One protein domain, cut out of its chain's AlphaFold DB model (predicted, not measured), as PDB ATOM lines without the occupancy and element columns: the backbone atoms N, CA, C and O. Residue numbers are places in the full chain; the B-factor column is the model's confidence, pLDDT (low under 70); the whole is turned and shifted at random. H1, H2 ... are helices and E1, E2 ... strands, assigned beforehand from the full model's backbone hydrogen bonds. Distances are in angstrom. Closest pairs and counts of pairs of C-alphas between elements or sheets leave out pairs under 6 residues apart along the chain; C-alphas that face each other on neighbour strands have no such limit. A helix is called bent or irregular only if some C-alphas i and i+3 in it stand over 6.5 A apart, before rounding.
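What this domain is: This is residues 169 to 314 of the 315 residues of an uncharacterized protein of Weissella paramesenteroides (UniProt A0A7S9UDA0). A small strand hairpin, E1 and E2, sits at one end of a compact body of crossed helices, with the short H7 beside E2. From the hairpin the bent helix H4 runs into the body and turns about perpendicular; H1 crosses its second arm, H4b, and H6 meets that arm near its end, making a corner with residues 282 to 283, while the short H2 lies near the middle, and H3 and H5 lie toward the end away from the hairpin. The printed part has 146 residues with eight named helices and two antiparallel strands, in the order H1 H2 H3 E1 E2 H4 H5 H6 H7 H8; the class is mostly helix. It is compact, with a radius of gyration of the C-alphas of 14.9 A and spans of 41 by 37 by 25 A.

Where its parts are: E1 is residues 230 to 233, beginning at C-alpha 230 (264.285, 102.505, 170.485), and E2 is residues 236 to 239. H4, residues 240 to 257, was assigned as one helix by its hydrogen bonds but is bent: C-alphas 247 and 250 are 8.1 A apart. Its arms are H4a, residues 240 to 247, and H4b, residues 250 to 257. H1 is residues 175 to 188, 20.0 A long, from C-alpha 175 (270.468, 115.671, 152.462). H2 is residues 190 to 193, H3 residues 206 to 216 at 15.0 A, H5 residues 261 to 270 at 14.3 A, H6 residues 282 to 297 at 22.0 A, and H7 residues 299 to 303. H8, residues 311 to 314, ends at C-alpha 314 (252.717, 108.143, 163.885).

How they stand to each other: In the hairpin E1 and E2, N 231 and O 238 are 2.8 A apart and N 236 and O 233 are 3.0 A apart, within hydrogen-bond range. The closest C-alphas of E2 and H7, Val 236 and Arg 301, are 6.5 A apart. H4a touches H8, closest at Gln 246 and Ile 314, 5.0 A between C-alphas. H4b touches H1 at a steep tilt of 51 degrees, the same way, with C-alphas 183 and 252 closest at 5.4 A. H6 touches H4b with residues 282 to 283 alone, closest at C-alphas 283 and 256, 5.6 A, and touches H2, closest at C-alphas 293 and 191, 6.2 A. H6 and H8 only just touch, with 3 pairs of C-alphas within 8 A, the closest being Asn 291 and Val 311 at 6.1 A. H1 touches H5 with residues 187 to 188 alone, C-alphas 188 and 267 being closest at 5.0 A. H3 touches no helix but is near H1 and H2; H3 and H6 are apart. Every O i to N i+4 pair is within hydrogen-bond range in H1, H3, H4a, H4b, H5, H6 and H7; H2 and H8 are too short for such a pair.

The domain as a whole: The C-alphas of Asn 172 and Ser 276, the two farthest apart, are 42.4 A from each other. The printed part has no cut. The links H2 to H3, H3 to E1 and H5 to H6 are long. The mean pLDDT of the printed part is 87.1; residues 199, 213 to 214, 217, 221 to 222, 226 to 228 and 259 are under 70.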
ATOM      1  N   PHE A 169     277.063 105.085 147.038       76.38
ATOM      2  CA  PHE A 169     276.743 104.792 148.432       76.38
ATOM      3  C   PHE A 169     275.681 105.768 148.955       76.38
ATOM      4  O   PHE A 169     275.818 106.978 148.794       76.38
ATOM      5  N   PHE A 170     274.661 105.267 149.654       82.06
ATOM      6  CA  PHE A 170     273.608 106.078 150.275       82.06
ATOM      7  C   PHE A 170     274.194 107.163 151.190       82.06
ATOM      8  O   PHE A 170     273.672 108.272 151.264       82.06
ATOM      9  N   SER A 171     275.319 106.879 151.856       83.38
ATOM     10  CA  SER A 171     276.065 107.840 152.679       83.38
ATOM     11  C   SER A 171     276.540 109.069 151.904       83.38
ATOM     12  O   SER A 171     276.641 110.140 152.500       83.38
ATOM     13  N   ASN A 172     276.776 108.936 150.599       83.19
ATOM     14  CA  ASN A 172     277.333 109.979 149.738       83.19
ATOM     15  C   ASN A 172     276.250 110.848 149.084       83.19
ATOM     16  O   ASN A 172     276.576 111.861 148.477       83.19
ATOM     17  N   LEU A 173     274.976 110.470 149.211       82.69
ATOM     18  CA  LEU A 173     273.858 111.284 148.743       82.69
ATOM     19  C   LEU A 173     273.731 112.572 149.564       82.69
ATOM     20  O   LEU A 173     274.033 112.593 150.767       82.69
ATOM     21  N   ASP A 174     273.240 113.636 148.934       87.25
ATOM     22  CA  ASP A 174     272.944 114.884 149.635       87.25
ATOM     23  C   ASP A 174     271.740 114.731 150.591       87.25
ATOM     24  O   ASP A 174     271.035 113.715 150.609       87.25
ATOM     25  N   ALA A 175     271.524 115.729 151.452       86.75
ATOM     26  CA  ALA A 175     270.468 115.671 152.462       86.75
ATOM     27  C   ALA A 175     269.063 115.578 151.843       86.75
ATOM     28  O   ALA A 175     268.225 114.830 152.349       86.75
ATOM     29  N   THR A 176     268.824 116.278 150.735       86.38
ATOM     30  CA  THR A 176     267.538 116.307 150.031       86.38
ATOM     31  C   THR A 176     267.240 114.963 149.368       86.38
ATOM     32  O   THR A 176     266.137 114.436 149.505       86.38
ATOM     33  N   GLN A 177     268.231 114.349 148.720       83.75
ATOM     34  CA  GLN A 177     268.139 113.011 148.135       83.75
ATOM     35  C   GLN A 177     267.887 111.946 149.202       83.75
ATOM     36  O   GLN A 177     267.007 111.102 149.033       83.75
ATOM     37  N   LYS A 178     268.623 111.997 150.321       90.06
ATOM     38  CA  LYS A 178     268.405 111.087 151.457       90.06
ATOM     39  C   LYS A 178     267.002 111.235 152.030       90.06
ATOM     40  O   LYS A 178     266.397 110.235 152.400       90.06
ATOM     41  N   HIS A 179     266.507 112.467 152.130       89.31
ATOM     42  CA  HIS A 179     265.167 112.756 152.626       89.31
ATOM     43  C   HIS A 179     264.096 112.157 151.707       89.31
ATOM     44  O   HIS A 179     263.278 111.364 152.164       89.31
ATOM     45  N   ALA A 180     264.167 112.448 150.404       87.88
ATOM     46  CA  ALA A 180     263.231 111.923 149.411       87.88
ATOM     47  C   ALA A 180     263.215 110.384 149.380       87.88
ATOM     48  O   ALA A 180     262.150 109.782 149.493       87.88
ATOM     49  N   LEU A 181     264.391 109.747 149.328       91.44
ATOM     50  CA  LEU A 181     264.495 108.286 149.336       91.44
ATOM     51  C   LEU A 181     263.953 107.669 150.623       91.44
ATOM     52  O   LEU A 181     263.314 106.625 150.580       91.44
ATOM     53  N   ARG A 182     264.187 108.281 151.788       93.50
ATOM     54  CA  ARG A 182     263.649 107.749 153.048       93.50
ATOM     55  C   ARG A 182     262.131 107.769 153.065       93.50
ATOM     56  O   ARG A 182     261.551 106.770 153.476       93.50
ATOM     57  N   ALA A 183     261.510 108.860 152.624       94.62
ATOM     58  CA  ALA A 183     260.059 108.923 152.503       94.62
ATOM     59  C   ALA A 183     259.544 107.822 151.573       94.62
ATOM     60  O   ALA A 183     258.674 107.052 151.961       94.62
ATOM     61  N   GLU A 184     260.157 107.686 150.397       94.25
ATOM     62  CA  GLU A 184     259.796 106.677 149.406       94.25
ATOM     63  C   GLU A 184     259.871 105.250 149.968       94.25
ATOM     64  O   GLU A 184     258.914 104.483 149.877       94.25
ATOM     65  N   LEU A 185     260.979 104.907 150.627       94.88
ATOM     66  CA  LEU A 185     261.162 103.585 151.216       94.88
ATOM     67  C   LEU A 185     260.210 103.321 152.394       94.88
ATOM     68  O   LEU A 185     259.718 102.201 152.529       94.88
ATOM     69  N   LEU A 186     259.941 104.321 153.244       95.75
ATOM     70  CA  LEU A 186     258.965 104.204 154.337       95.75
ATOM     71  C   LEU A 186     257.553 103.968 153.794       95.75
ATOM     72  O   LEU A 186     256.810 103.167 154.367       95.75
ATOM     73  N   THR A 187     257.199 104.625 152.688       96.75
ATOM     74  CA  THR A 187     255.920 104.424 152.005       96.75
ATOM     75  C   THR A 187     255.821 103.028 151.395       96.75
ATOM     76  O   THR A 187     254.794 102.373 151.549       96.75
ATOM     77  N   LEU A 188     256.866 102.549 150.716       95.94
ATOM     78  CA  LEU A 188     256.817 101.287 149.972       95.94
ATOM     79  C   LEU A 188     256.967 100.042 150.852       95.94
ATOM     80  O   LEU A 188     256.318  99.038 150.578       95.94
ATOM     81  N   PHE A 189     257.790 100.082 151.902       95.75
ATOM     82  CA  PHE A 189     258.202  98.878 152.638       95.75
ATOM     83  C   PHE A 189     257.773  98.834 154.119       95.75
ATOM     84  O   PHE A 189     258.567  98.401 154.961       95.75
ATOM     85  N   PRO A 190     256.540  99.228 154.505       94.88
ATOM     86  CA  PRO A 190     256.128  99.182 155.908       94.88
ATOM     87  C   PRO A 190     256.163  97.764 156.492       94.88
ATOM     88  O   PRO A 190     256.598  97.598 157.631       94.88
ATOM     89  N   LEU A 191     255.808  96.730 155.716       93.25
ATOM     90  CA  LEU A 191     255.844  95.335 156.180       93.25
ATOM     91  C   LEU A 191     257.254  94.842 156.505       93.25
ATOM     92  O   LEU A 191     257.412  93.978 157.370       93.25
ATOM     93  N   ASP A 192     258.262  95.362 155.808       92.81
ATOM     94  CA  ASP A 192     259.659  95.002 156.017       92.81
ATOM     95  C   ASP A 192     260.274  95.823 157.153       92.81
ATOM     96  O   ASP A 192     260.969  95.278 158.011       92.81
ATOM     97  N   LEU A 193     259.994  97.129 157.184       92.06
ATOM     98  CA  LEU A 193     260.629  98.085 158.090       92.06
ATOM     99  C   LEU A 193     260.039  98.073 159.506       92.06
ATOM    100  O   LEU A 193     260.774  98.291 160.470       92.06
ATOM    101  N   LEU A 194     258.739  97.791 159.652       91.62
ATOM    102  CA  LEU A 194     258.074  97.650 160.957       91.62
ATOM    103  C   LEU A 194     258.150  96.225 161.522       91.62
ATOM    104  O   LEU A 194     257.663  95.979 162.624       91.62
ATOM    105  N   HIS A 195     258.765  95.293 160.791       88.81
ATOM    106  CA  HIS A 195     258.865  93.899 161.199       88.81
ATOM    107  C   HIS A 195     259.583  93.748 162.553       88.81
ATOM    108  O   HIS A 195     260.688  94.259 162.779       88.81
ATOM    109  N   THR A 196     258.973  92.981 163.454       80.94
ATOM    110  CA  THR A 196     259.569  92.565 164.728       80.94
ATOM    111  C   THR A 196     259.631  91.043 164.805       80.94
ATOM    112  O   THR A 196     258.888  90.331 164.129       80.94
ATOM    113  N   TYR A 197     260.558  90.528 165.605       77.88
ATOM    114  CA  TYR A 197     260.629  89.109 165.946       77.88
ATOM    115  C   TYR A 197     260.831  89.001 167.449       77.88
ATOM    116  O   TYR A 197     261.771  89.604 167.969       77.88
ATOM    117  N   ASP A 198     259.955  88.259 168.127       73.75
ATOM    118  CA  ASP A 198     259.981  88.097 169.586       73.75
ATOM    119  C   ASP A 198     259.987  89.449 170.331       73.75
ATOM    120  O   ASP A 198     260.831  89.752 171.171       73.75
ATOM    121  N   GLY A 199     259.114  90.362 169.887       67.62
ATOM    122  CA  GLY A 199     259.005  91.721 170.422       67.62
ATOM    123  C   GLY A 199     260.189  92.647 170.113       67.62
ATOM    124  O   GLY A 199     260.100  93.845 170.394       67.62
ATOM    125  N   MET A 200     261.278  92.163 169.511       74.56
ATOM    126  CA  MET A 200     262.465  92.958 169.194       74.56
ATOM    127  C   MET A 200     262.407  93.522 167.766       74.56
ATOM    128  O   MET A 200     262.026  92.799 166.841       74.56
ATOM    129  N   PRO A 201     262.820  94.790 167.543       72.94
ATOM    130  CA  PRO A 201     262.937  95.351 166.199       72.94
ATOM    131  C   PRO A 201     263.862  94.497 165.324       72.94
ATOM    132  O   PRO A 201     265.049  94.360 165.624       72.94
ATOM    133  N   ARG A 202     263.326  93.931 164.239       82.25
ATOM    134  CA  ARG A 202     264.086  93.168 163.239       82.25
ATOM    135  C   ARG A 202     263.557  93.490 161.851       82.25
ATOM    136  O   ARG A 202     262.948  92.637 161.201       82.25
ATOM    137  N   ALA A 203     263.794  94.732 161.436       85.06
ATOM    138  CA  ALA A 203     263.500  95.172 160.085       85.06
ATOM    139  C   ALA A 203     264.201  94.259 159.067       85.06
ATOM    140  O   ALA A 203     265.362  93.872 159.249       85.06
ATOM    141  N   LYS A 204     263.480  93.905 158.007       87.38
ATOM    142  CA  LYS A 204     264.007  93.156 156.866       87.38
ATOM    143  C   LYS A 204     264.421  94.164 155.802       87.38
ATOM    144  O   LYS A 204     263.652  95.045 155.452       87.38
ATOM    145  N   TYR A 205     265.646  94.063 155.306       85.69
ATOM    146  CA  TYR A 205     266.171  95.043 154.351       85.69
ATOM    147  C   TYR A 205     266.405  94.465 152.961       85.69
ATOM    148  O   TYR A 205     266.789  95.209 152.071       85.69
ATOM    149  N   ASP A 206     266.141  93.179 152.737       84.31
ATOM    150  CA  ASP A 206     266.454  92.530 151.459       84.31
ATOM    151  C   ASP A 206     265.682  93.182 150.300       84.31
ATOM    152  O   ASP A 206     266.298  93.671 149.352       84.31
ATOM    153  N   ARG A 207     264.350  93.330 150.431       86.44
ATOM    154  CA  ARG A 207     263.509  94.013 149.427       86.44
ATOM    155  C   ARG A 207     263.847  95.503 149.282       86.44
ATOM    156  O   ARG A 207     263.752  96.052 148.189       86.44
ATOM    157  N   VAL A 208     264.271  96.149 150.371       88.75
ATOM    158  CA  VAL A 208     264.689  97.563 150.388       88.75
ATOM    159  C   VAL A 208     265.992  97.753 149.610       88.75
ATOM    160  O   VAL A 208     266.114  98.682 148.817       88.75
ATOM    161  N   GLN A 209     266.963  96.862 149.805       79.44
ATOM    162  CA  GLN A 209     268.259  96.912 149.133       79.44
ATOM    163  C   GLN A 209     268.133  96.568 147.653       79.44
ATOM    164  O   GLN A 209     268.710  97.257 146.816       79.44
ATOM    165  N   GLU A 210     267.334  95.554 147.319       77.12
ATOM    166  CA  GLU A 210     267.005  95.232 145.931       77.12
ATOM    167  C   GLU A 210     266.370  96.437 145.224       77.12
ATOM    168  O   GLU A 210     266.750  96.775 144.101       77.12
ATOM    169  N   TYR A 211     265.458  97.143 145.899       82.06
ATOM    170  CA  TYR A 211     264.847  98.363 145.380       82.06
ATOM    171  C   TYR A 211     265.862  99.491 145.177       82.06
ATOM    172  O   TYR A 211     265.942 100.060 144.092       82.06
ATOM    173  N   LEU A 212     266.687  99.788 146.186       76.94
ATOM    174  CA  LEU A 212     267.713 100.831 146.101       76.94
ATOM    175  C   LEU A 212     268.706 100.582 144.958       76.94
ATOM    176  O   LEU A 212     269.039 101.513 144.220       76.94
ATOM    177  N   ILE A 213     269.133  99.332 144.773       67.81
ATOM    178  CA  ILE A 213     270.060  98.955 143.702       67.81
ATOM    179  C   ILE A 213     269.361  99.010 142.339       67.81
ATOM    180  O   ILE A 213     269.882  99.641 141.421       67.81
ATOM    181  N   SER A 214     268.191  98.384 142.193       62.41
ATOM    182  CA  SER A 214     267.505  98.279 140.894       62.41
ATOM    183  C   SER A 214     266.922  99.606 140.404       62.41
ATOM    184  O   SER A 214     266.933  99.870 139.203       62.41
ATOM    185  N   GLN A 215     266.439 100.455 141.313       70.19
ATOM    186  CA  GLN A 215     265.738 101.689 140.950       70.19
ATOM    187  C   GLN A 215     266.619 102.926 141.017       70.19
ATOM    188  O   GLN A 215     266.533 103.791 140.146       70.19
ATOM    189  N   HIS A 216     267.507 102.999 142.007       70.94
ATOM    190  CA  HIS A 216     268.324 104.191 142.233       70.94
ATOM    191  C   HIS A 216     269.816 103.964 141.976       70.94
ATOM    192  O   HIS A 216     270.575 104.930 141.973       70.94
ATOM    193  N   TYR A 217     270.250 102.719 141.744       67.94
ATOM    194  CA  TYR A 217     271.667 102.334 141.729       67.94
ATOM    195  C   TYR A 217     272.432 102.800 142.968       67.94
ATOM    196  O   TYR A 217     273.600 103.201 142.917       67.94
ATOM    197  N   VAL A 218     271.728 102.770 144.096       72.19
ATOM    198  CA  VAL A 218     272.251 103.167 145.389       72.19
ATOM    199  C   VAL A 218     272.539 101.911 146.191       72.19
ATOM    200  O   VAL A 218     271.676 101.054 146.358       72.19
ATOM    201  N   LEU A 219     273.753 101.817 146.716       71.56
ATOM    202  CA  LEU A 219     274.117 100.807 147.696       71.56
ATOM    203  C   LEU A 219     274.034 101.425 149.086       71.56
ATOM    204  O   LEU A 219     274.516 102.533 149.310       71.56
ATOM    205  N   SER A 220     273.475 100.712 150.052       78.69
ATOM    206  CA  SER A 220     273.477 101.176 151.436       78.69
ATOM    207  C   SER A 220     274.031 100.123 152.385       78.69
ATOM    208  O   SER A 220     273.983  98.926 152.097       78.69
ATOM    209  N   SER A 221     274.551 100.550 153.539       69.75
ATOM    210  CA  SER A 221     274.593  99.644 154.687       69.75
ATOM    211  C   SER A 221     273.149  99.301 155.059       69.75
ATOM    212  O   SER A 221     272.262 100.121 154.847       69.75
ATOM    213  N   ARG A 222     272.903  98.096 155.595       65.38
ATOM    214  CA  ARG A 222     271.545  97.562 155.837       65.38
ATOM    215  C   ARG A 222     270.556  98.570 156.441       65.38
ATOM    216  O   ARG A 222     269.382  98.469 156.147       65.38
ATOM    217  N   ASP A 223     271.003  99.534 157.238       72.00
ATOM    218  CA  ASP A 223     270.135 100.495 157.912       72.00
ATOM    219  C   ASP A 223     270.340 101.941 157.420       72.00
ATOM    220  O   ASP A 223     271.251 102.650 157.857       72.00
ATOM    221  N   VAL A 224     269.460 102.399 156.521       76.44
ATOM    222  CA  VAL A 224     269.442 103.783 155.993       76.44
ATOM    223  C   VAL A 224     268.628 104.767 156.838       76.44
ATOM    224  O   VAL A 224     268.660 105.981 156.590       76.44
ATOM    225  N   PHE A 225     267.894 104.268 157.834       75.81
ATOM    226  CA  PHE A 225     266.930 105.047 158.613       75.81
ATOM    227  C   PHE A 225     267.518 105.485 159.948       75.81
ATOM    228  O   PHE A 225     267.422 106.666 160.292       75.81
ATOM    229  N   SER A 226     268.169 104.573 160.673       59.88
ATOM    230  CA  SER A 226     268.970 104.875 161.860       59.88
ATOM    231  C   SER A 226     269.521 103.599 162.471       59.88
ATOM    232  O   SER A 226     268.699 102.786 162.874       59.88
ATOM    233  N   ALA A 227     270.840 103.522 162.694       53.56
ATOM    234  CA  ALA A 227     271.495 102.469 163.476       53.56
ATOM    235  C   ALA A 227     270.616 102.027 164.659       53.56
ATOM    236  O   ALA A 227     270.418 102.816 165.586       53.56
ATOM    237  N   GLY A 228     270.031 100.830 164.540       62.47
ATOM    238  CA  GLY A 228     269.070 100.198 165.450       62.47
ATOM    239  C   GLY A 228     268.922 100.845 166.830       62.47
ATOM    240  O   GLY A 228     269.866 100.952 167.607       62.47
ATOM    241  N   GLY A 229     267.702 101.257 167.163       79.31
ATOM    242  CA  GLY A 229     267.418 101.896 168.440       79.31
ATOM    243  C   GLY A 229     265.942 101.867 168.789       79.31
ATOM    244  O   GLY A 229     265.093 101.442 168.000       79.31
ATOM    245  N   GLN A 230     265.643 102.345 169.990       87.38
ATOM    246  CA  GLN A 230     264.285 102.505 170.485       87.38
ATOM    247  C   GLN A 230     264.052 103.953 170.912       87.38
ATOM    248  O   GLN A 230     264.977 104.641 171.339       87.38
ATOM    249  N   ILE A 231     262.808 104.396 170.804       90.62
ATOM    250  CA  ILE A 231     262.326 105.682 171.303       90.62
ATOM    251  C   ILE A 231     261.254 105.445 172.361       90.62
ATOM    252  O   ILE A 231     260.618 104.395 172.359       90.62
ATOM    253  N   ASN A 232     261.063 106.389 173.276       93.38
ATOM    254  CA  ASN A 232     259.977 106.321 174.247       93.38
ATOM    255  C   ASN A 232     258.785 107.133 173.724       93.38
ATOM    256  O   ASN A 232     258.923 108.329 173.473       93.38
ATOM    257  N   ILE A 233     257.637 106.479 173.553       91.88
ATOM    258  CA  ILE A 233     256.364 107.105 173.201       91.88
ATOM    259  C   ILE A 233     255.391 106.793 174.334       91.88
ATOM    260  O   ILE A 233     255.089 105.629 174.586       91.88
ATOM    261  N   ARG A 234     254.912 107.834 175.028       92.81
ATOM    262  CA  ARG A 234     253.941 107.718 176.134       92.81
ATOM    263  C   ARG A 234     254.340 106.687 177.208       92.81
ATOM    264  O   ARG A 234     253.506 105.943 177.702       92.81
ATOM    265  N   GLY A 235     255.624 106.621 177.559       91.25
ATOM    266  CA  GLY A 235     256.149 105.697 178.574       91.25
ATOM    267  C   GLY A 235     256.551 104.318 178.038       91.25
ATOM    268  O   GLY A 235     257.216 103.567 178.751       91.25
ATOM    269  N   VAL A 236     256.233 103.995 176.782       92.94
ATOM    270  CA  VAL A 236     256.504 102.692 176.167       92.94
ATOM    271  C   VAL A 236     257.628 102.811 175.147       92.94
ATOM    272  O   VAL A 236     257.692 103.746 174.349       92.94
ATOM    273  N   LYS A 237     258.546 101.843 175.142       91.75
ATOM    274  CA  LYS A 237     259.603 101.793 174.127       91.75
ATOM    275  C   LYS A 237     259.002 101.372 172.782       91.75
ATOM    276  O   LYS A 237     258.251 100.406 172.735       91.75
ATOM    277  N   PHE A 238     259.385 102.017 171.689       90.81
ATOM    278  CA  PHE A 238     259.065 101.636 170.311       90.81
ATOM    279  C   PHE A 238     260.335 101.568 169.469       90.81
ATOM    280  O   PHE A 238     261.308 102.245 169.796       90.81
ATOM    281  N   PRO A 239     260.358 100.783 168.382       89.56
ATOM    282  CA  PRO A 239     261.441 100.855 167.414       89.56
ATOM    283  C   PRO A 239     261.603 102.281 166.862       89.56
ATOM    284  O   PRO A 239     260.617 102.946 166.547       89.56
ATOM    285  N   LYS A 240     262.844 102.741 166.681       89.19
ATOM    286  CA  LYS A 240     263.138 104.095 166.175       89.19
ATOM    287  C   LYS A 240     262.563 104.374 164.780       89.19
ATOM    288  O   LYS A 240     262.334 105.532 164.448       89.19
ATOM    289  N   ILE A 241     262.254 103.339 163.995       90.19
ATOM    290  CA  ILE A 241     261.575 103.490 162.700       90.19
ATOM    291  C   ILE A 241     260.210 104.187 162.831       90.19
ATOM    292  O   ILE A 241     259.832 104.938 161.942       90.19
ATOM    293  N   VAL A 242     259.514 104.028 163.966       92.19
ATOM    294  CA  VAL A 242     258.242 104.721 164.243       92.19
ATOM    295  C   VAL A 242     258.454 106.239 164.246       92.19
ATOM    296  O   VAL A 242     257.679 106.971 163.641       92.19
ATOM    297  N   GLN A 243     259.572 106.707 164.813       92.19
ATOM    298  CA  GLN A 243     259.975 108.115 164.739       92.19
ATOM    299  C   GLN A 243     260.208 108.567 163.297       92.19
ATOM    300  O   GLN A 243     259.888 109.690 162.931       92.19
ATOM    301  N   LYS A 244     260.786 107.697 162.462       92.75
ATOM    302  CA  LYS A 244     261.090 108.037 161.069       92.75
ATOM    303  C   LYS A 244     259.835 108.222 160.237       92.75
ATOM    304  O   LYS A 244     259.821 109.115 159.397       92.75
ATOM    305  N   TYR A 245     258.771 107.480 160.529       94.88
ATOM    306  CA  TYR A 245     257.463 107.770 159.955       94.88
ATOM    307  C   TYR A 245     256.915 109.135 160.400       94.88
ATOM    308  O   TYR A 245     256.442 109.882 159.549       94.88
ATOM    309  N   GLN A 246     257.037 109.497 161.687       94.06
ATOM    310  CA  GLN A 246     256.623 110.823 162.182       94.06
ATOM    311  C   GLN A 246     257.388 111.950 161.467       94.06
ATOM    312  O   GLN A 246     256.788 112.899 160.966       94.06
ATOM    313  N   GLU A 247     258.716 111.821 161.372       93.38
ATOM    314  CA  GLU A 247     259.597 112.797 160.717       93.38
ATOM    315  C   GLU A 247     259.299 112.954 159.213       93.38
ATOM    316  O   GLU A 247     259.514 114.029 158.660       93.38
ATOM    317  N   GLN A 248     258.826 111.896 158.543       94.31
ATOM    318  CA  GLN A 248     258.583 111.867 157.093       94.31
ATOM    319  C   GLN A 248     257.099 111.994 156.709       94.31
ATOM    320  O   GLN A 248     256.770 111.886 155.528       94.31
ATOM    321  N   LYS A 249     256.201 112.256 157.671       94.62
ATOM    322  CA  LYS A 249     254.738 112.290 157.478       94.62
ATOM    323  C   LYS A 249     254.301 113.073 156.240       94.62
ATOM    324  O   LYS A 249     253.579 112.538 155.403       94.62
ATOM    325  N   ASN A 250     254.739 114.327 156.130       93.75
ATOM    326  CA  ASN A 250     254.298 115.214 155.051       93.75
ATOM    327  C   ASN A 250     254.719 114.665 153.684       93.75
ATOM    328  O   ASN A 250     253.884 114.523 152.799       93.75
ATOM    329  N   GLN A 251     255.981 114.247 153.551       93.62
ATOM    330  CA  GLN A 251     256.509 113.707 152.300       93.62
ATOM    331  C   GLN A 251     255.835 112.384 151.908       93.62
ATOM    332  O   GLN A 251     255.562 112.151 150.734       93.62
ATOM    333  N   ILE A 252     255.546 111.517 152.883       95.50
ATOM    334  CA  ILE A 252     254.828 110.256 152.655       95.50
ATOM    335  C   ILE A 252     253.428 110.535 152.100       95.50
ATOM    336  O   ILE A 252     253.024 109.915 151.117       95.50
ATOM    337  N   PHE A 253     252.691 111.473 152.699       93.88
ATOM    338  CA  PHE A 253     251.354 111.826 152.224       93.88
ATOM    339  C   PHE A 253     251.389 112.516 150.864       93.88
ATOM    340  O   PHE A 253     250.588 112.157 150.008       93.88
ATOM    341  N   GLU A 254     252.355 113.398 150.610       90.81
ATOM    342  CA  GLU A 254     252.560 113.985 149.280       90.81
ATOM    343  C   GLU A 254     252.828 112.916 148.209       90.81
ATOM    344  O   GLU A 254     252.277 112.993 147.113       90.81
ATOM    345  N   LEU A 255     253.628 111.886 148.515       90.12
ATOM    346  CA  LEU A 255     253.878 110.771 147.596       90.12
ATOM    347  C   LEU A 255     252.605 109.962 147.307       90.12
ATOM    348  O   LEU A 255     252.369 109.579 146.161       90.12
ATOM    349  N   LEU A 256     251.776 109.718 148.323       90.69
ATOM    350  CA  LEU A 256     250.532 108.948 148.199       90.69
ATOM    351  C   LEU A 256     249.405 109.732 147.518       90.69
ATOM    352  O   LEU A 256     248.567 109.146 146.836       90.69
ATOM    353  N   GLU A 257     249.388 111.048 147.701       86.31
ATOM    354  CA  GLU A 257     248.457 111.970 147.046       86.31
ATOM    355  C   GLU A 257     248.964 112.399 145.659       86.31
ATOM    356  O   GLU A 257     248.234 113.030 144.889       86.31
ATOM    357  N   SER A 258     250.197 112.026 145.295       76.00
ATOM    358  CA  SER A 258     250.722 112.253 143.955       76.00
ATOM    359  C   SER A 258     249.910 111.460 142.922       76.00
ATOM    360  O   SER A 258     249.612 110.280 143.092       76.00
ATOM    361  N   ASN A 259     249.602 112.082 141.780       62.56
ATOM    362  CA  ASN A 259     248.952 111.419 140.637       62.56
ATOM    363  C   ASN A 259     249.901 110.437 139.896       62.56
ATOM    364  O   ASN A 259     249.806 110.260 138.677       62.56
ATOM    365  N   ASN A 260     250.859 109.826 140.600       78.31
ATOM    366  CA  ASN A 260     251.792 108.852 140.049       78.31
ATOM    367  C   ASN A 260     251.224 107.430 140.178       78.31
ATOM    368  O   ASN A 260     251.546 106.683 141.101       78.31
ATOM    369  N   GLU A 261     250.415 107.032 139.197       77.56
ATOM    370  CA  GLU A 261     249.795 105.699 139.124       77.56
ATOM    371  C   GLU A 261     250.812 104.548 139.218       77.56
ATOM    372  O   GLU A 261     250.499 103.484 139.750       77.56
ATOM    373  N   SER A 262     252.040 104.750 138.724       74.12
ATOM    374  CA  SER A 262     253.087 103.724 138.762       74.12
ATOM    375  C   SER A 262     253.600 103.468 140.171       74.12
ATOM    376  O   SER A 262     253.725 102.310 140.566       74.12
ATOM    377  N   PHE A 263     253.813 104.545 140.924       82.44
ATOM    378  CA  PHE A 263     254.228 104.481 142.316       82.44
ATOM    379  C   PHE A 263     253.141 103.860 143.179       82.44
ATOM    380  O   PHE A 263     253.411 102.938 143.939       82.44
ATOM    381  N   VAL A 264     251.891 104.287 142.986       87.00
ATOM    382  CA  VAL A 264     250.739 103.719 143.694       87.00
ATOM    383  C   VAL A 264     250.611 102.220 143.420       87.00
ATOM    384  O   VAL A 264     250.424 101.440 144.351       87.00
ATOM    385  N   LYS A 265     250.754 101.786 142.159       87.12
ATOM    386  CA  LYS A 265     250.735 100.359 141.814       87.12
ATOM    387  C   LYS A 265     251.849  99.594 142.531       87.12
ATOM    388  O   LYS A 265     251.554  98.564 143.134       87.12
ATOM    389  N   LEU A 266     253.085 100.103 142.502       86.94
ATOM    390  CA  LEU A 266     254.191  99.465 143.213       86.94
ATOM    391  C   LEU A 266     253.917  99.401 144.716       86.94
ATOM    392  O   LEU A 266     254.179  98.377 145.336       86.94
ATOM    393  N   ALA A 267     253.390 100.473 145.300       93.88
ATOM    394  CA  ALA A 267     253.091 100.525 146.718       93.88
ATOM    395  C   ALA A 267     252.145  99.382 147.109       93.88
ATOM    396  O   ALA A 267     252.504  98.583 147.964       93.88
ATOM    397  N   TYR A 268     251.033  99.185 146.389       94.75
ATOM    398  CA  TYR A 268     250.142  98.040 146.625       94.75
ATOM    399  C   TYR A 268     250.818  96.674 146.442       94.75
ATOM    400  O   TYR A 268     250.509  95.747 147.189       94.75
ATOM    401  N   GLU A 269     251.723  96.535 145.469       92.00
ATOM    402  CA  GLU A 269     252.510  95.306 145.292       92.00
ATOM    403  C   GLU A 269     253.426  95.049 146.496       92.00
ATOM    404  O   GLU A 269     253.524  93.920 146.961       92.00
ATOM    405  N   LYS A 270     254.082  96.083 147.035       93.94
ATOM    406  CA  LYS A 270     254.973  95.956 148.202       93.94
ATOM    407  C   LYS A 270     254.225  95.848 149.527       93.94
ATOM    408  O   LYS A 270     254.758  95.271 150.475       93.94
ATOM    409  N   TRP A 271     252.997  96.355 149.577       95.56
ATOM    410  CA  TRP A 271     252.087  96.196 150.707       95.56
ATOM    411  C   TRP A 271     251.460  94.802 150.779       95.56
ATOM    412  O   TRP A 271     250.749  94.517 151.739       95.56
ATOM    413  N   ASP A 272     251.708  93.949 149.777       93.25
ATOM    414  CA  ASP A 272     251.073  92.639 149.626       93.25
ATOM    415  C   ASP A 272     249.535  92.754 149.739       93.25
ATOM    416  O   ASP A 272     248.874  91.969 150.425       93.25
ATOM    417  N   TRP A 273     248.962  93.785 149.094       92.81
ATOM    418  CA  TRP A 273     247.551  94.144 149.258       92.81
ATOM    419  C   TRP A 273     246.617  92.994 148.841       92.81
ATOM    420  O   TRP A 273     246.736  92.498 147.714       92.81
ATOM    421  N   PRO A 274     245.651  92.578 149.685       88.62
ATOM    422  CA  PRO A 274     244.825  91.415 149.382       88.62
ATOM    423  C   PRO A 274     243.915  91.640 148.170       88.62
ATOM    424  O   PRO A 274     243.181  92.624 148.097       88.62
ATOM    425  N   ASN A 275     243.866  90.666 147.257       85.75
ATOM    426  CA  ASN A 275     242.961  90.700 146.097       85.75
ATOM    427  C   ASN A 275     241.471  90.746 146.485       85.75
ATOM    428  O   ASN A 275     240.638  91.137 145.671       85.75
ATOM    429  N   SER A 276     241.130  90.316 147.703       86.12
ATOM    430  CA  SER A 276     239.768  90.334 148.245       86.12
ATOM    431  C   SER A 276     239.337  91.698 148.782       86.12
ATOM    432  O   SER A 276     238.152  91.888 149.043       86.12
ATOM    433  N   GLU A 277     240.268  92.631 148.991       87.12
ATOM    434  CA  GLU A 277     239.963  93.936 149.572       87.12
ATOM    435  C   GLU A 277     239.768  95.015 148.506       87.12
ATOM    436  O   GLU A 277     240.569  95.176 147.582       87.12
ATOM    437  N   ILE A 278     238.699  95.794 148.671       89.44
ATOM    438  CA  ILE A 278     238.412  96.953 147.826       89.44
ATOM    439  C   ILE A 278     239.356  98.086 148.226       89.44
ATOM    440  O   ILE A 278     239.432  98.448 149.399       89.44
ATOM    441  N   LYS A 279     240.061  98.641 147.236       92.06
ATOM    442  CA  LYS A 279     240.949  99.794 147.415       92.06
ATOM    443  C   LYS A 279     240.140 101.066 147.649       92.06
ATOM    444  O   LYS A 279     239.166 101.308 146.930       92.06
ATOM    445  N   SER A 280     240.571 101.869 148.613       91.88
ATOM    446  CA  SER A 280     240.041 103.207 148.893       91.88
ATOM    447  C   SER A 280     240.956 104.247 148.232       91.88
ATOM    448  O   SER A 280     241.323 104.101 147.059       91.88
ATOM    449  N   THR A 281     241.348 105.312 148.936       93.19
ATOM    450  CA  THR A 281     242.451 106.172 148.481       93.19
ATOM    451  C   THR A 281     243.814 105.573 148.863       93.19
ATOM    452  O   THR A 281     243.919 104.928 149.906       93.19
ATOM    453  N   PRO A 282     244.900 105.830 148.098       94.25
ATOM    454  CA  PRO A 282     246.239 105.332 148.445       94.25
ATOM    455  C   PRO A 282     246.688 105.705 149.863       94.25
ATOM    456  O   PRO A 282     247.402 104.946 150.509       94.25
ATOM    457  N   LYS A 283     246.252 106.864 150.363       95.19
ATOM    458  CA  LYS A 283     246.527 107.324 151.724       95.19
ATOM    459  C   LYS A 283     245.794 106.505 152.785       95.19
ATOM    460  O   LYS A 283     246.419 106.093 153.757       95.19
ATOM    461  N   GLU A 284     244.494 106.278 152.615       95.00
ATOM    462  CA  GLU A 284     243.699 105.462 153.545       95.00
ATOM    463  C   GLU A 284     244.194 104.015 153.566       95.00
ATOM    464  O   GLU A 284     244.377 103.434 154.635       95.00
ATOM    465  N   ASP A 285     244.501 103.463 152.394       96.25
ATOM    466  CA  ASP A 285     245.001 102.098 152.257       96.25
ATOM    467  C   ASP A 285     246.422 101.955 152.832       96.25
ATOM    468  O   ASP A 285     246.748 100.958 153.486       96.25
ATOM    469  N   PHE A 286     247.263 102.986 152.709       96.88
ATOM    470  CA  PHE A 286     248.545 103.033 153.410       96.88
ATOM    471  C   PHE A 286     248.373 103.096 154.935       96.88
ATOM    472  O   PHE A 286     249.047 102.360 155.655       96.88
ATOM    473  N   ILE A 287     247.452 103.922 155.449       96.38
ATOM    474  CA  ILE A 287     247.127 103.971 156.886       96.38
ATOM    475  C   ILE A 287     246.672 102.594 157.374       96.38
ATOM    476  O   ILE A 287     247.151 102.115 158.405       96.38
ATOM    477  N   LYS A 288     245.815 101.915 156.608       96.06
ATOM    478  CA  LYS A 288     245.394 100.543 156.901       96.06
ATOM    479  C   LYS A 288     246.584  99.583 156.931       96.06
ATOM    480  O   LYS A 288     246.701  98.780 157.850       96.06
ATOM    481  N   THR A 289     247.512  99.712 155.986       96.69
ATOM    482  CA  THR A 289     248.750  98.917 155.948       96.69
ATOM    483  C   THR A 289     249.608  99.135 157.200       96.69
ATOM    484  O   THR A 289     250.093  98.168 157.793       96.69
ATOM    485  N   ILE A 290     249.761 100.385 157.652       96.88
ATOM    486  CA  ILE A 290     250.475 100.728 158.892       96.88
ATOM    487  C   ILE A 290     249.772 100.135 160.118       96.88
ATOM    488  O   ILE A 290     250.441  99.564 160.980       96.88
ATOM    489  N   ASN A 291     248.443 100.211 160.186       95.69
ATOM    490  CA  ASN A 291     247.667  99.632 161.283       95.69
ATOM    491  C   ASN A 291     247.807  98.110 161.333       95.69
ATOM    492  O   ASN A 291     248.138  97.580 162.391       95.69
ATOM    493  N   ASN A 292     247.700  97.429 160.189       94.75
ATOM    494  CA  ASN A 292     247.923  95.985 160.085       94.75
ATOM    495  C   ASN A 292     249.342  95.597 160.541       94.75
ATOM    496  O   ASN A 292     249.528  94.599 161.237       94.75
ATOM    497  N   CYS A 293     250.361  96.392 160.188       93.38
ATOM    498  CA  CYS A 293     251.723  96.189 160.694       93.38
ATOM    499  C   CYS A 293     251.798  96.388 162.214       93.38
ATOM    500  O   CYS A 293     252.466  95.617 162.902       93.38
ATOM    501  N   GLY A 294     251.111  97.402 162.741       93.62
ATOM    502  CA  GLY A 294     250.995  97.666 164.170       93.62
ATOM    503  C   GLY A 294     250.378  96.502 164.938       93.62
ATOM    504  O   GLY A 294     250.983  96.018 165.890       93.62
ATOM    505  N   GLU A 295     249.229  96.012 164.485       93.62
ATOM    506  CA  GLU A 295     248.533  94.858 165.066       93.62
ATOM    507  C   GLU A 295     249.385  93.589 165.004       93.62
ATOM    508  O   GLU A 295     249.443  92.818 165.959       93.62
ATOM    509  N   LYS A 296     250.107  93.384 163.901       92.00
ATOM    510  CA  LYS A 296     250.932  92.189 163.719       92.00
ATOM    511  C   LYS A 296     252.223  92.203 164.539       92.00
ATOM    512  O   LYS A 296     252.649  91.154 165.015       92.00
ATOM    513  N   TYR A 297     252.883  93.355 164.657       91.44
ATOM    514  CA  TYR A 297     254.267  93.427 165.147       91.44
ATOM    515  C   TYR A 297     254.447  94.237 166.437       91.44
ATOM    516  O   TYR A 297     255.493  94.124 167.083       91.44
ATOM    517  N   LEU A 298     253.486  95.089 166.800       91.44
ATOM    518  CA  LEU A 298     253.632  96.091 167.863       91.44
ATOM    519  C   LEU A 298     252.415  96.179 168.803       91.44
ATOM    520  O   LEU A 298     252.387  97.086 169.635       91.44
ATOM    521  N   LEU A 299     251.453  95.254 168.723       92.12
ATOM    522  CA  LEU A 299     250.179  95.314 169.454       92.12
ATOM    523  C   LEU A 299     250.355  95.498 170.966       92.12
ATOM    524  O   LEU A 299     249.776  96.417 171.540       92.12
ATOM    525  N   ASP A 300     251.227  94.711 171.599       90.62
ATOM    526  CA  ASP A 300     251.493  94.827 173.040       90.62
ATOM    527  C   ASP A 300     252.012  96.216 173.419       90.62
ATOM    528  O   ASP A 300     251.665  96.768 174.463       90.62
ATOM    529  N   ARG A 301     252.845  96.819 172.563       92.06
ATOM    530  CA  ARG A 301     253.372  98.167 172.800       92.06
ATOM    531  C   ARG A 301     252.262  99.204 172.637       92.06
ATOM    532  O   ARG A 301     252.172 100.104 173.463       92.06
ATOM    533  N   ILE A 302     251.411  99.062 171.620       93.62
ATOM    534  CA  ILE A 302     250.283  99.967 171.346       93.62
ATOM    535  C   ILE A 302     249.292  99.956 172.516       93.62
ATOM    536  O   ILE A 302     248.992 101.023 173.056       93.62
ATOM    537  N   ASN A 303     248.897  98.772 172.996       93.12
ATOM    538  CA  ASN A 303     247.962  98.614 174.116       93.12
ATOM    539  C   ASN A 303     248.440  99.321 175.396       93.12
ATOM    540  O   ASN A 303     247.633  99.847 176.159       93.12
ATOM    541  N   ASN A 304     249.757  99.410 175.603       93.38
ATOM    542  CA  ASN A 304     250.356 100.090 176.752       93.38
ATOM    543  C   ASN A 304     250.466 101.627 176.600       93.38
ATOM    544  O   ASN A 304     250.966 102.288 177.506       93.38
ATOM    545  N   THR A 305     250.016 102.214 175.483       90.75
ATOM    546  CA  THR A 305     250.077 103.672 175.215       90.75
ATOM    547  C   THR A 305     248.720 104.382 175.172       90.75
ATOM    548  O   THR A 305     248.658 105.574 174.839       90.75
ATOM    549  N   SER A 306     247.631 103.657 175.459       88.88
ATOM    550  CA  SER A 306     246.240 104.118 175.301       88.88
ATOM    551  C   SER A 306     245.857 104.535 173.869       88.88
ATOM    552  O   SER A 306     244.823 105.168 173.676       88.88
ATOM    553  N   ALA A 307     246.690 104.231 172.867       92.12
ATOM    554  CA  ALA A 307     246.356 104.378 171.453       92.12
ATOM    555  C   ALA A 307     245.572 103.156 170.962       92.12
ATOM    556  O   ALA A 307     245.783 102.054 171.467       92.12
ATOM    557  N   ASN A 308     244.706 103.348 169.964       91.19
ATOM    558  CA  ASN A 308     243.942 102.248 169.375       91.19
ATOM    559  C   ASN A 308     244.751 101.566 168.272       91.19
ATOM    560  O   ASN A 308     244.749 100.343 168.158       91.19
ATOM    561  N   HIS A 309     245.476 102.357 167.483       95.00
ATOM    562  CA  HIS A 309     246.271 101.864 166.371       95.00
ATOM    563  C   HIS A 309     247.657 102.511 166.323       95.00
ATOM    564  O   HIS A 309     247.911 103.564 166.907       95.00
ATOM    565  N   LEU A 310     248.575 101.888 165.575       94.19
ATOM    566  CA  LEU A 310     249.923 102.426 165.386       94.19
ATOM    567  C   LEU A 310     249.897 103.805 164.715       94.19
ATOM    568  O   LEU A 310     250.735 104.647 165.035       94.19
ATOM    569  N   VAL A 311     248.942 104.045 163.812       95.25
ATOM    570  CA  VAL A 311     248.820 105.336 163.136       95.25
ATOM    571  C   VAL A 311     248.609 106.491 164.117       95.25
ATOM    572  O   VAL A 311     249.210 107.535 163.910       95.25
ATOM    573  N   ASP A 312     247.898 106.280 165.231       94.31
ATOM    574  CA  ASP A 312     247.650 107.303 166.268       94.31
ATOM    575  C   ASP A 312     248.937 107.754 166.984       94.31
ATOM    576  O   ASP A 312     248.970 108.759 167.699       94.31
ATOM    577  N   LEU A 313     249.997 106.955 166.854       92.75
ATOM    578  CA  LEU A 313     251.325 107.248 167.377       92.75
ATOM    579  C   LEU A 313     252.240 107.843 166.304       92.75
ATOM    580  O   LEU A 313     253.299 108.360 166.651       92.75
ATOM    581  N   ILE A 314     251.879 107.753 165.023       91.44
ATOM    582  CA  ILE A 314     252.717 108.143 163.885       91.44
ATOM    583  C   ILE A 314     252.237 109.450 163.235       91.44
ATOM    584  O   ILE A 314     253.071 110.299 162.909       91.44
TER     585      ILE A 314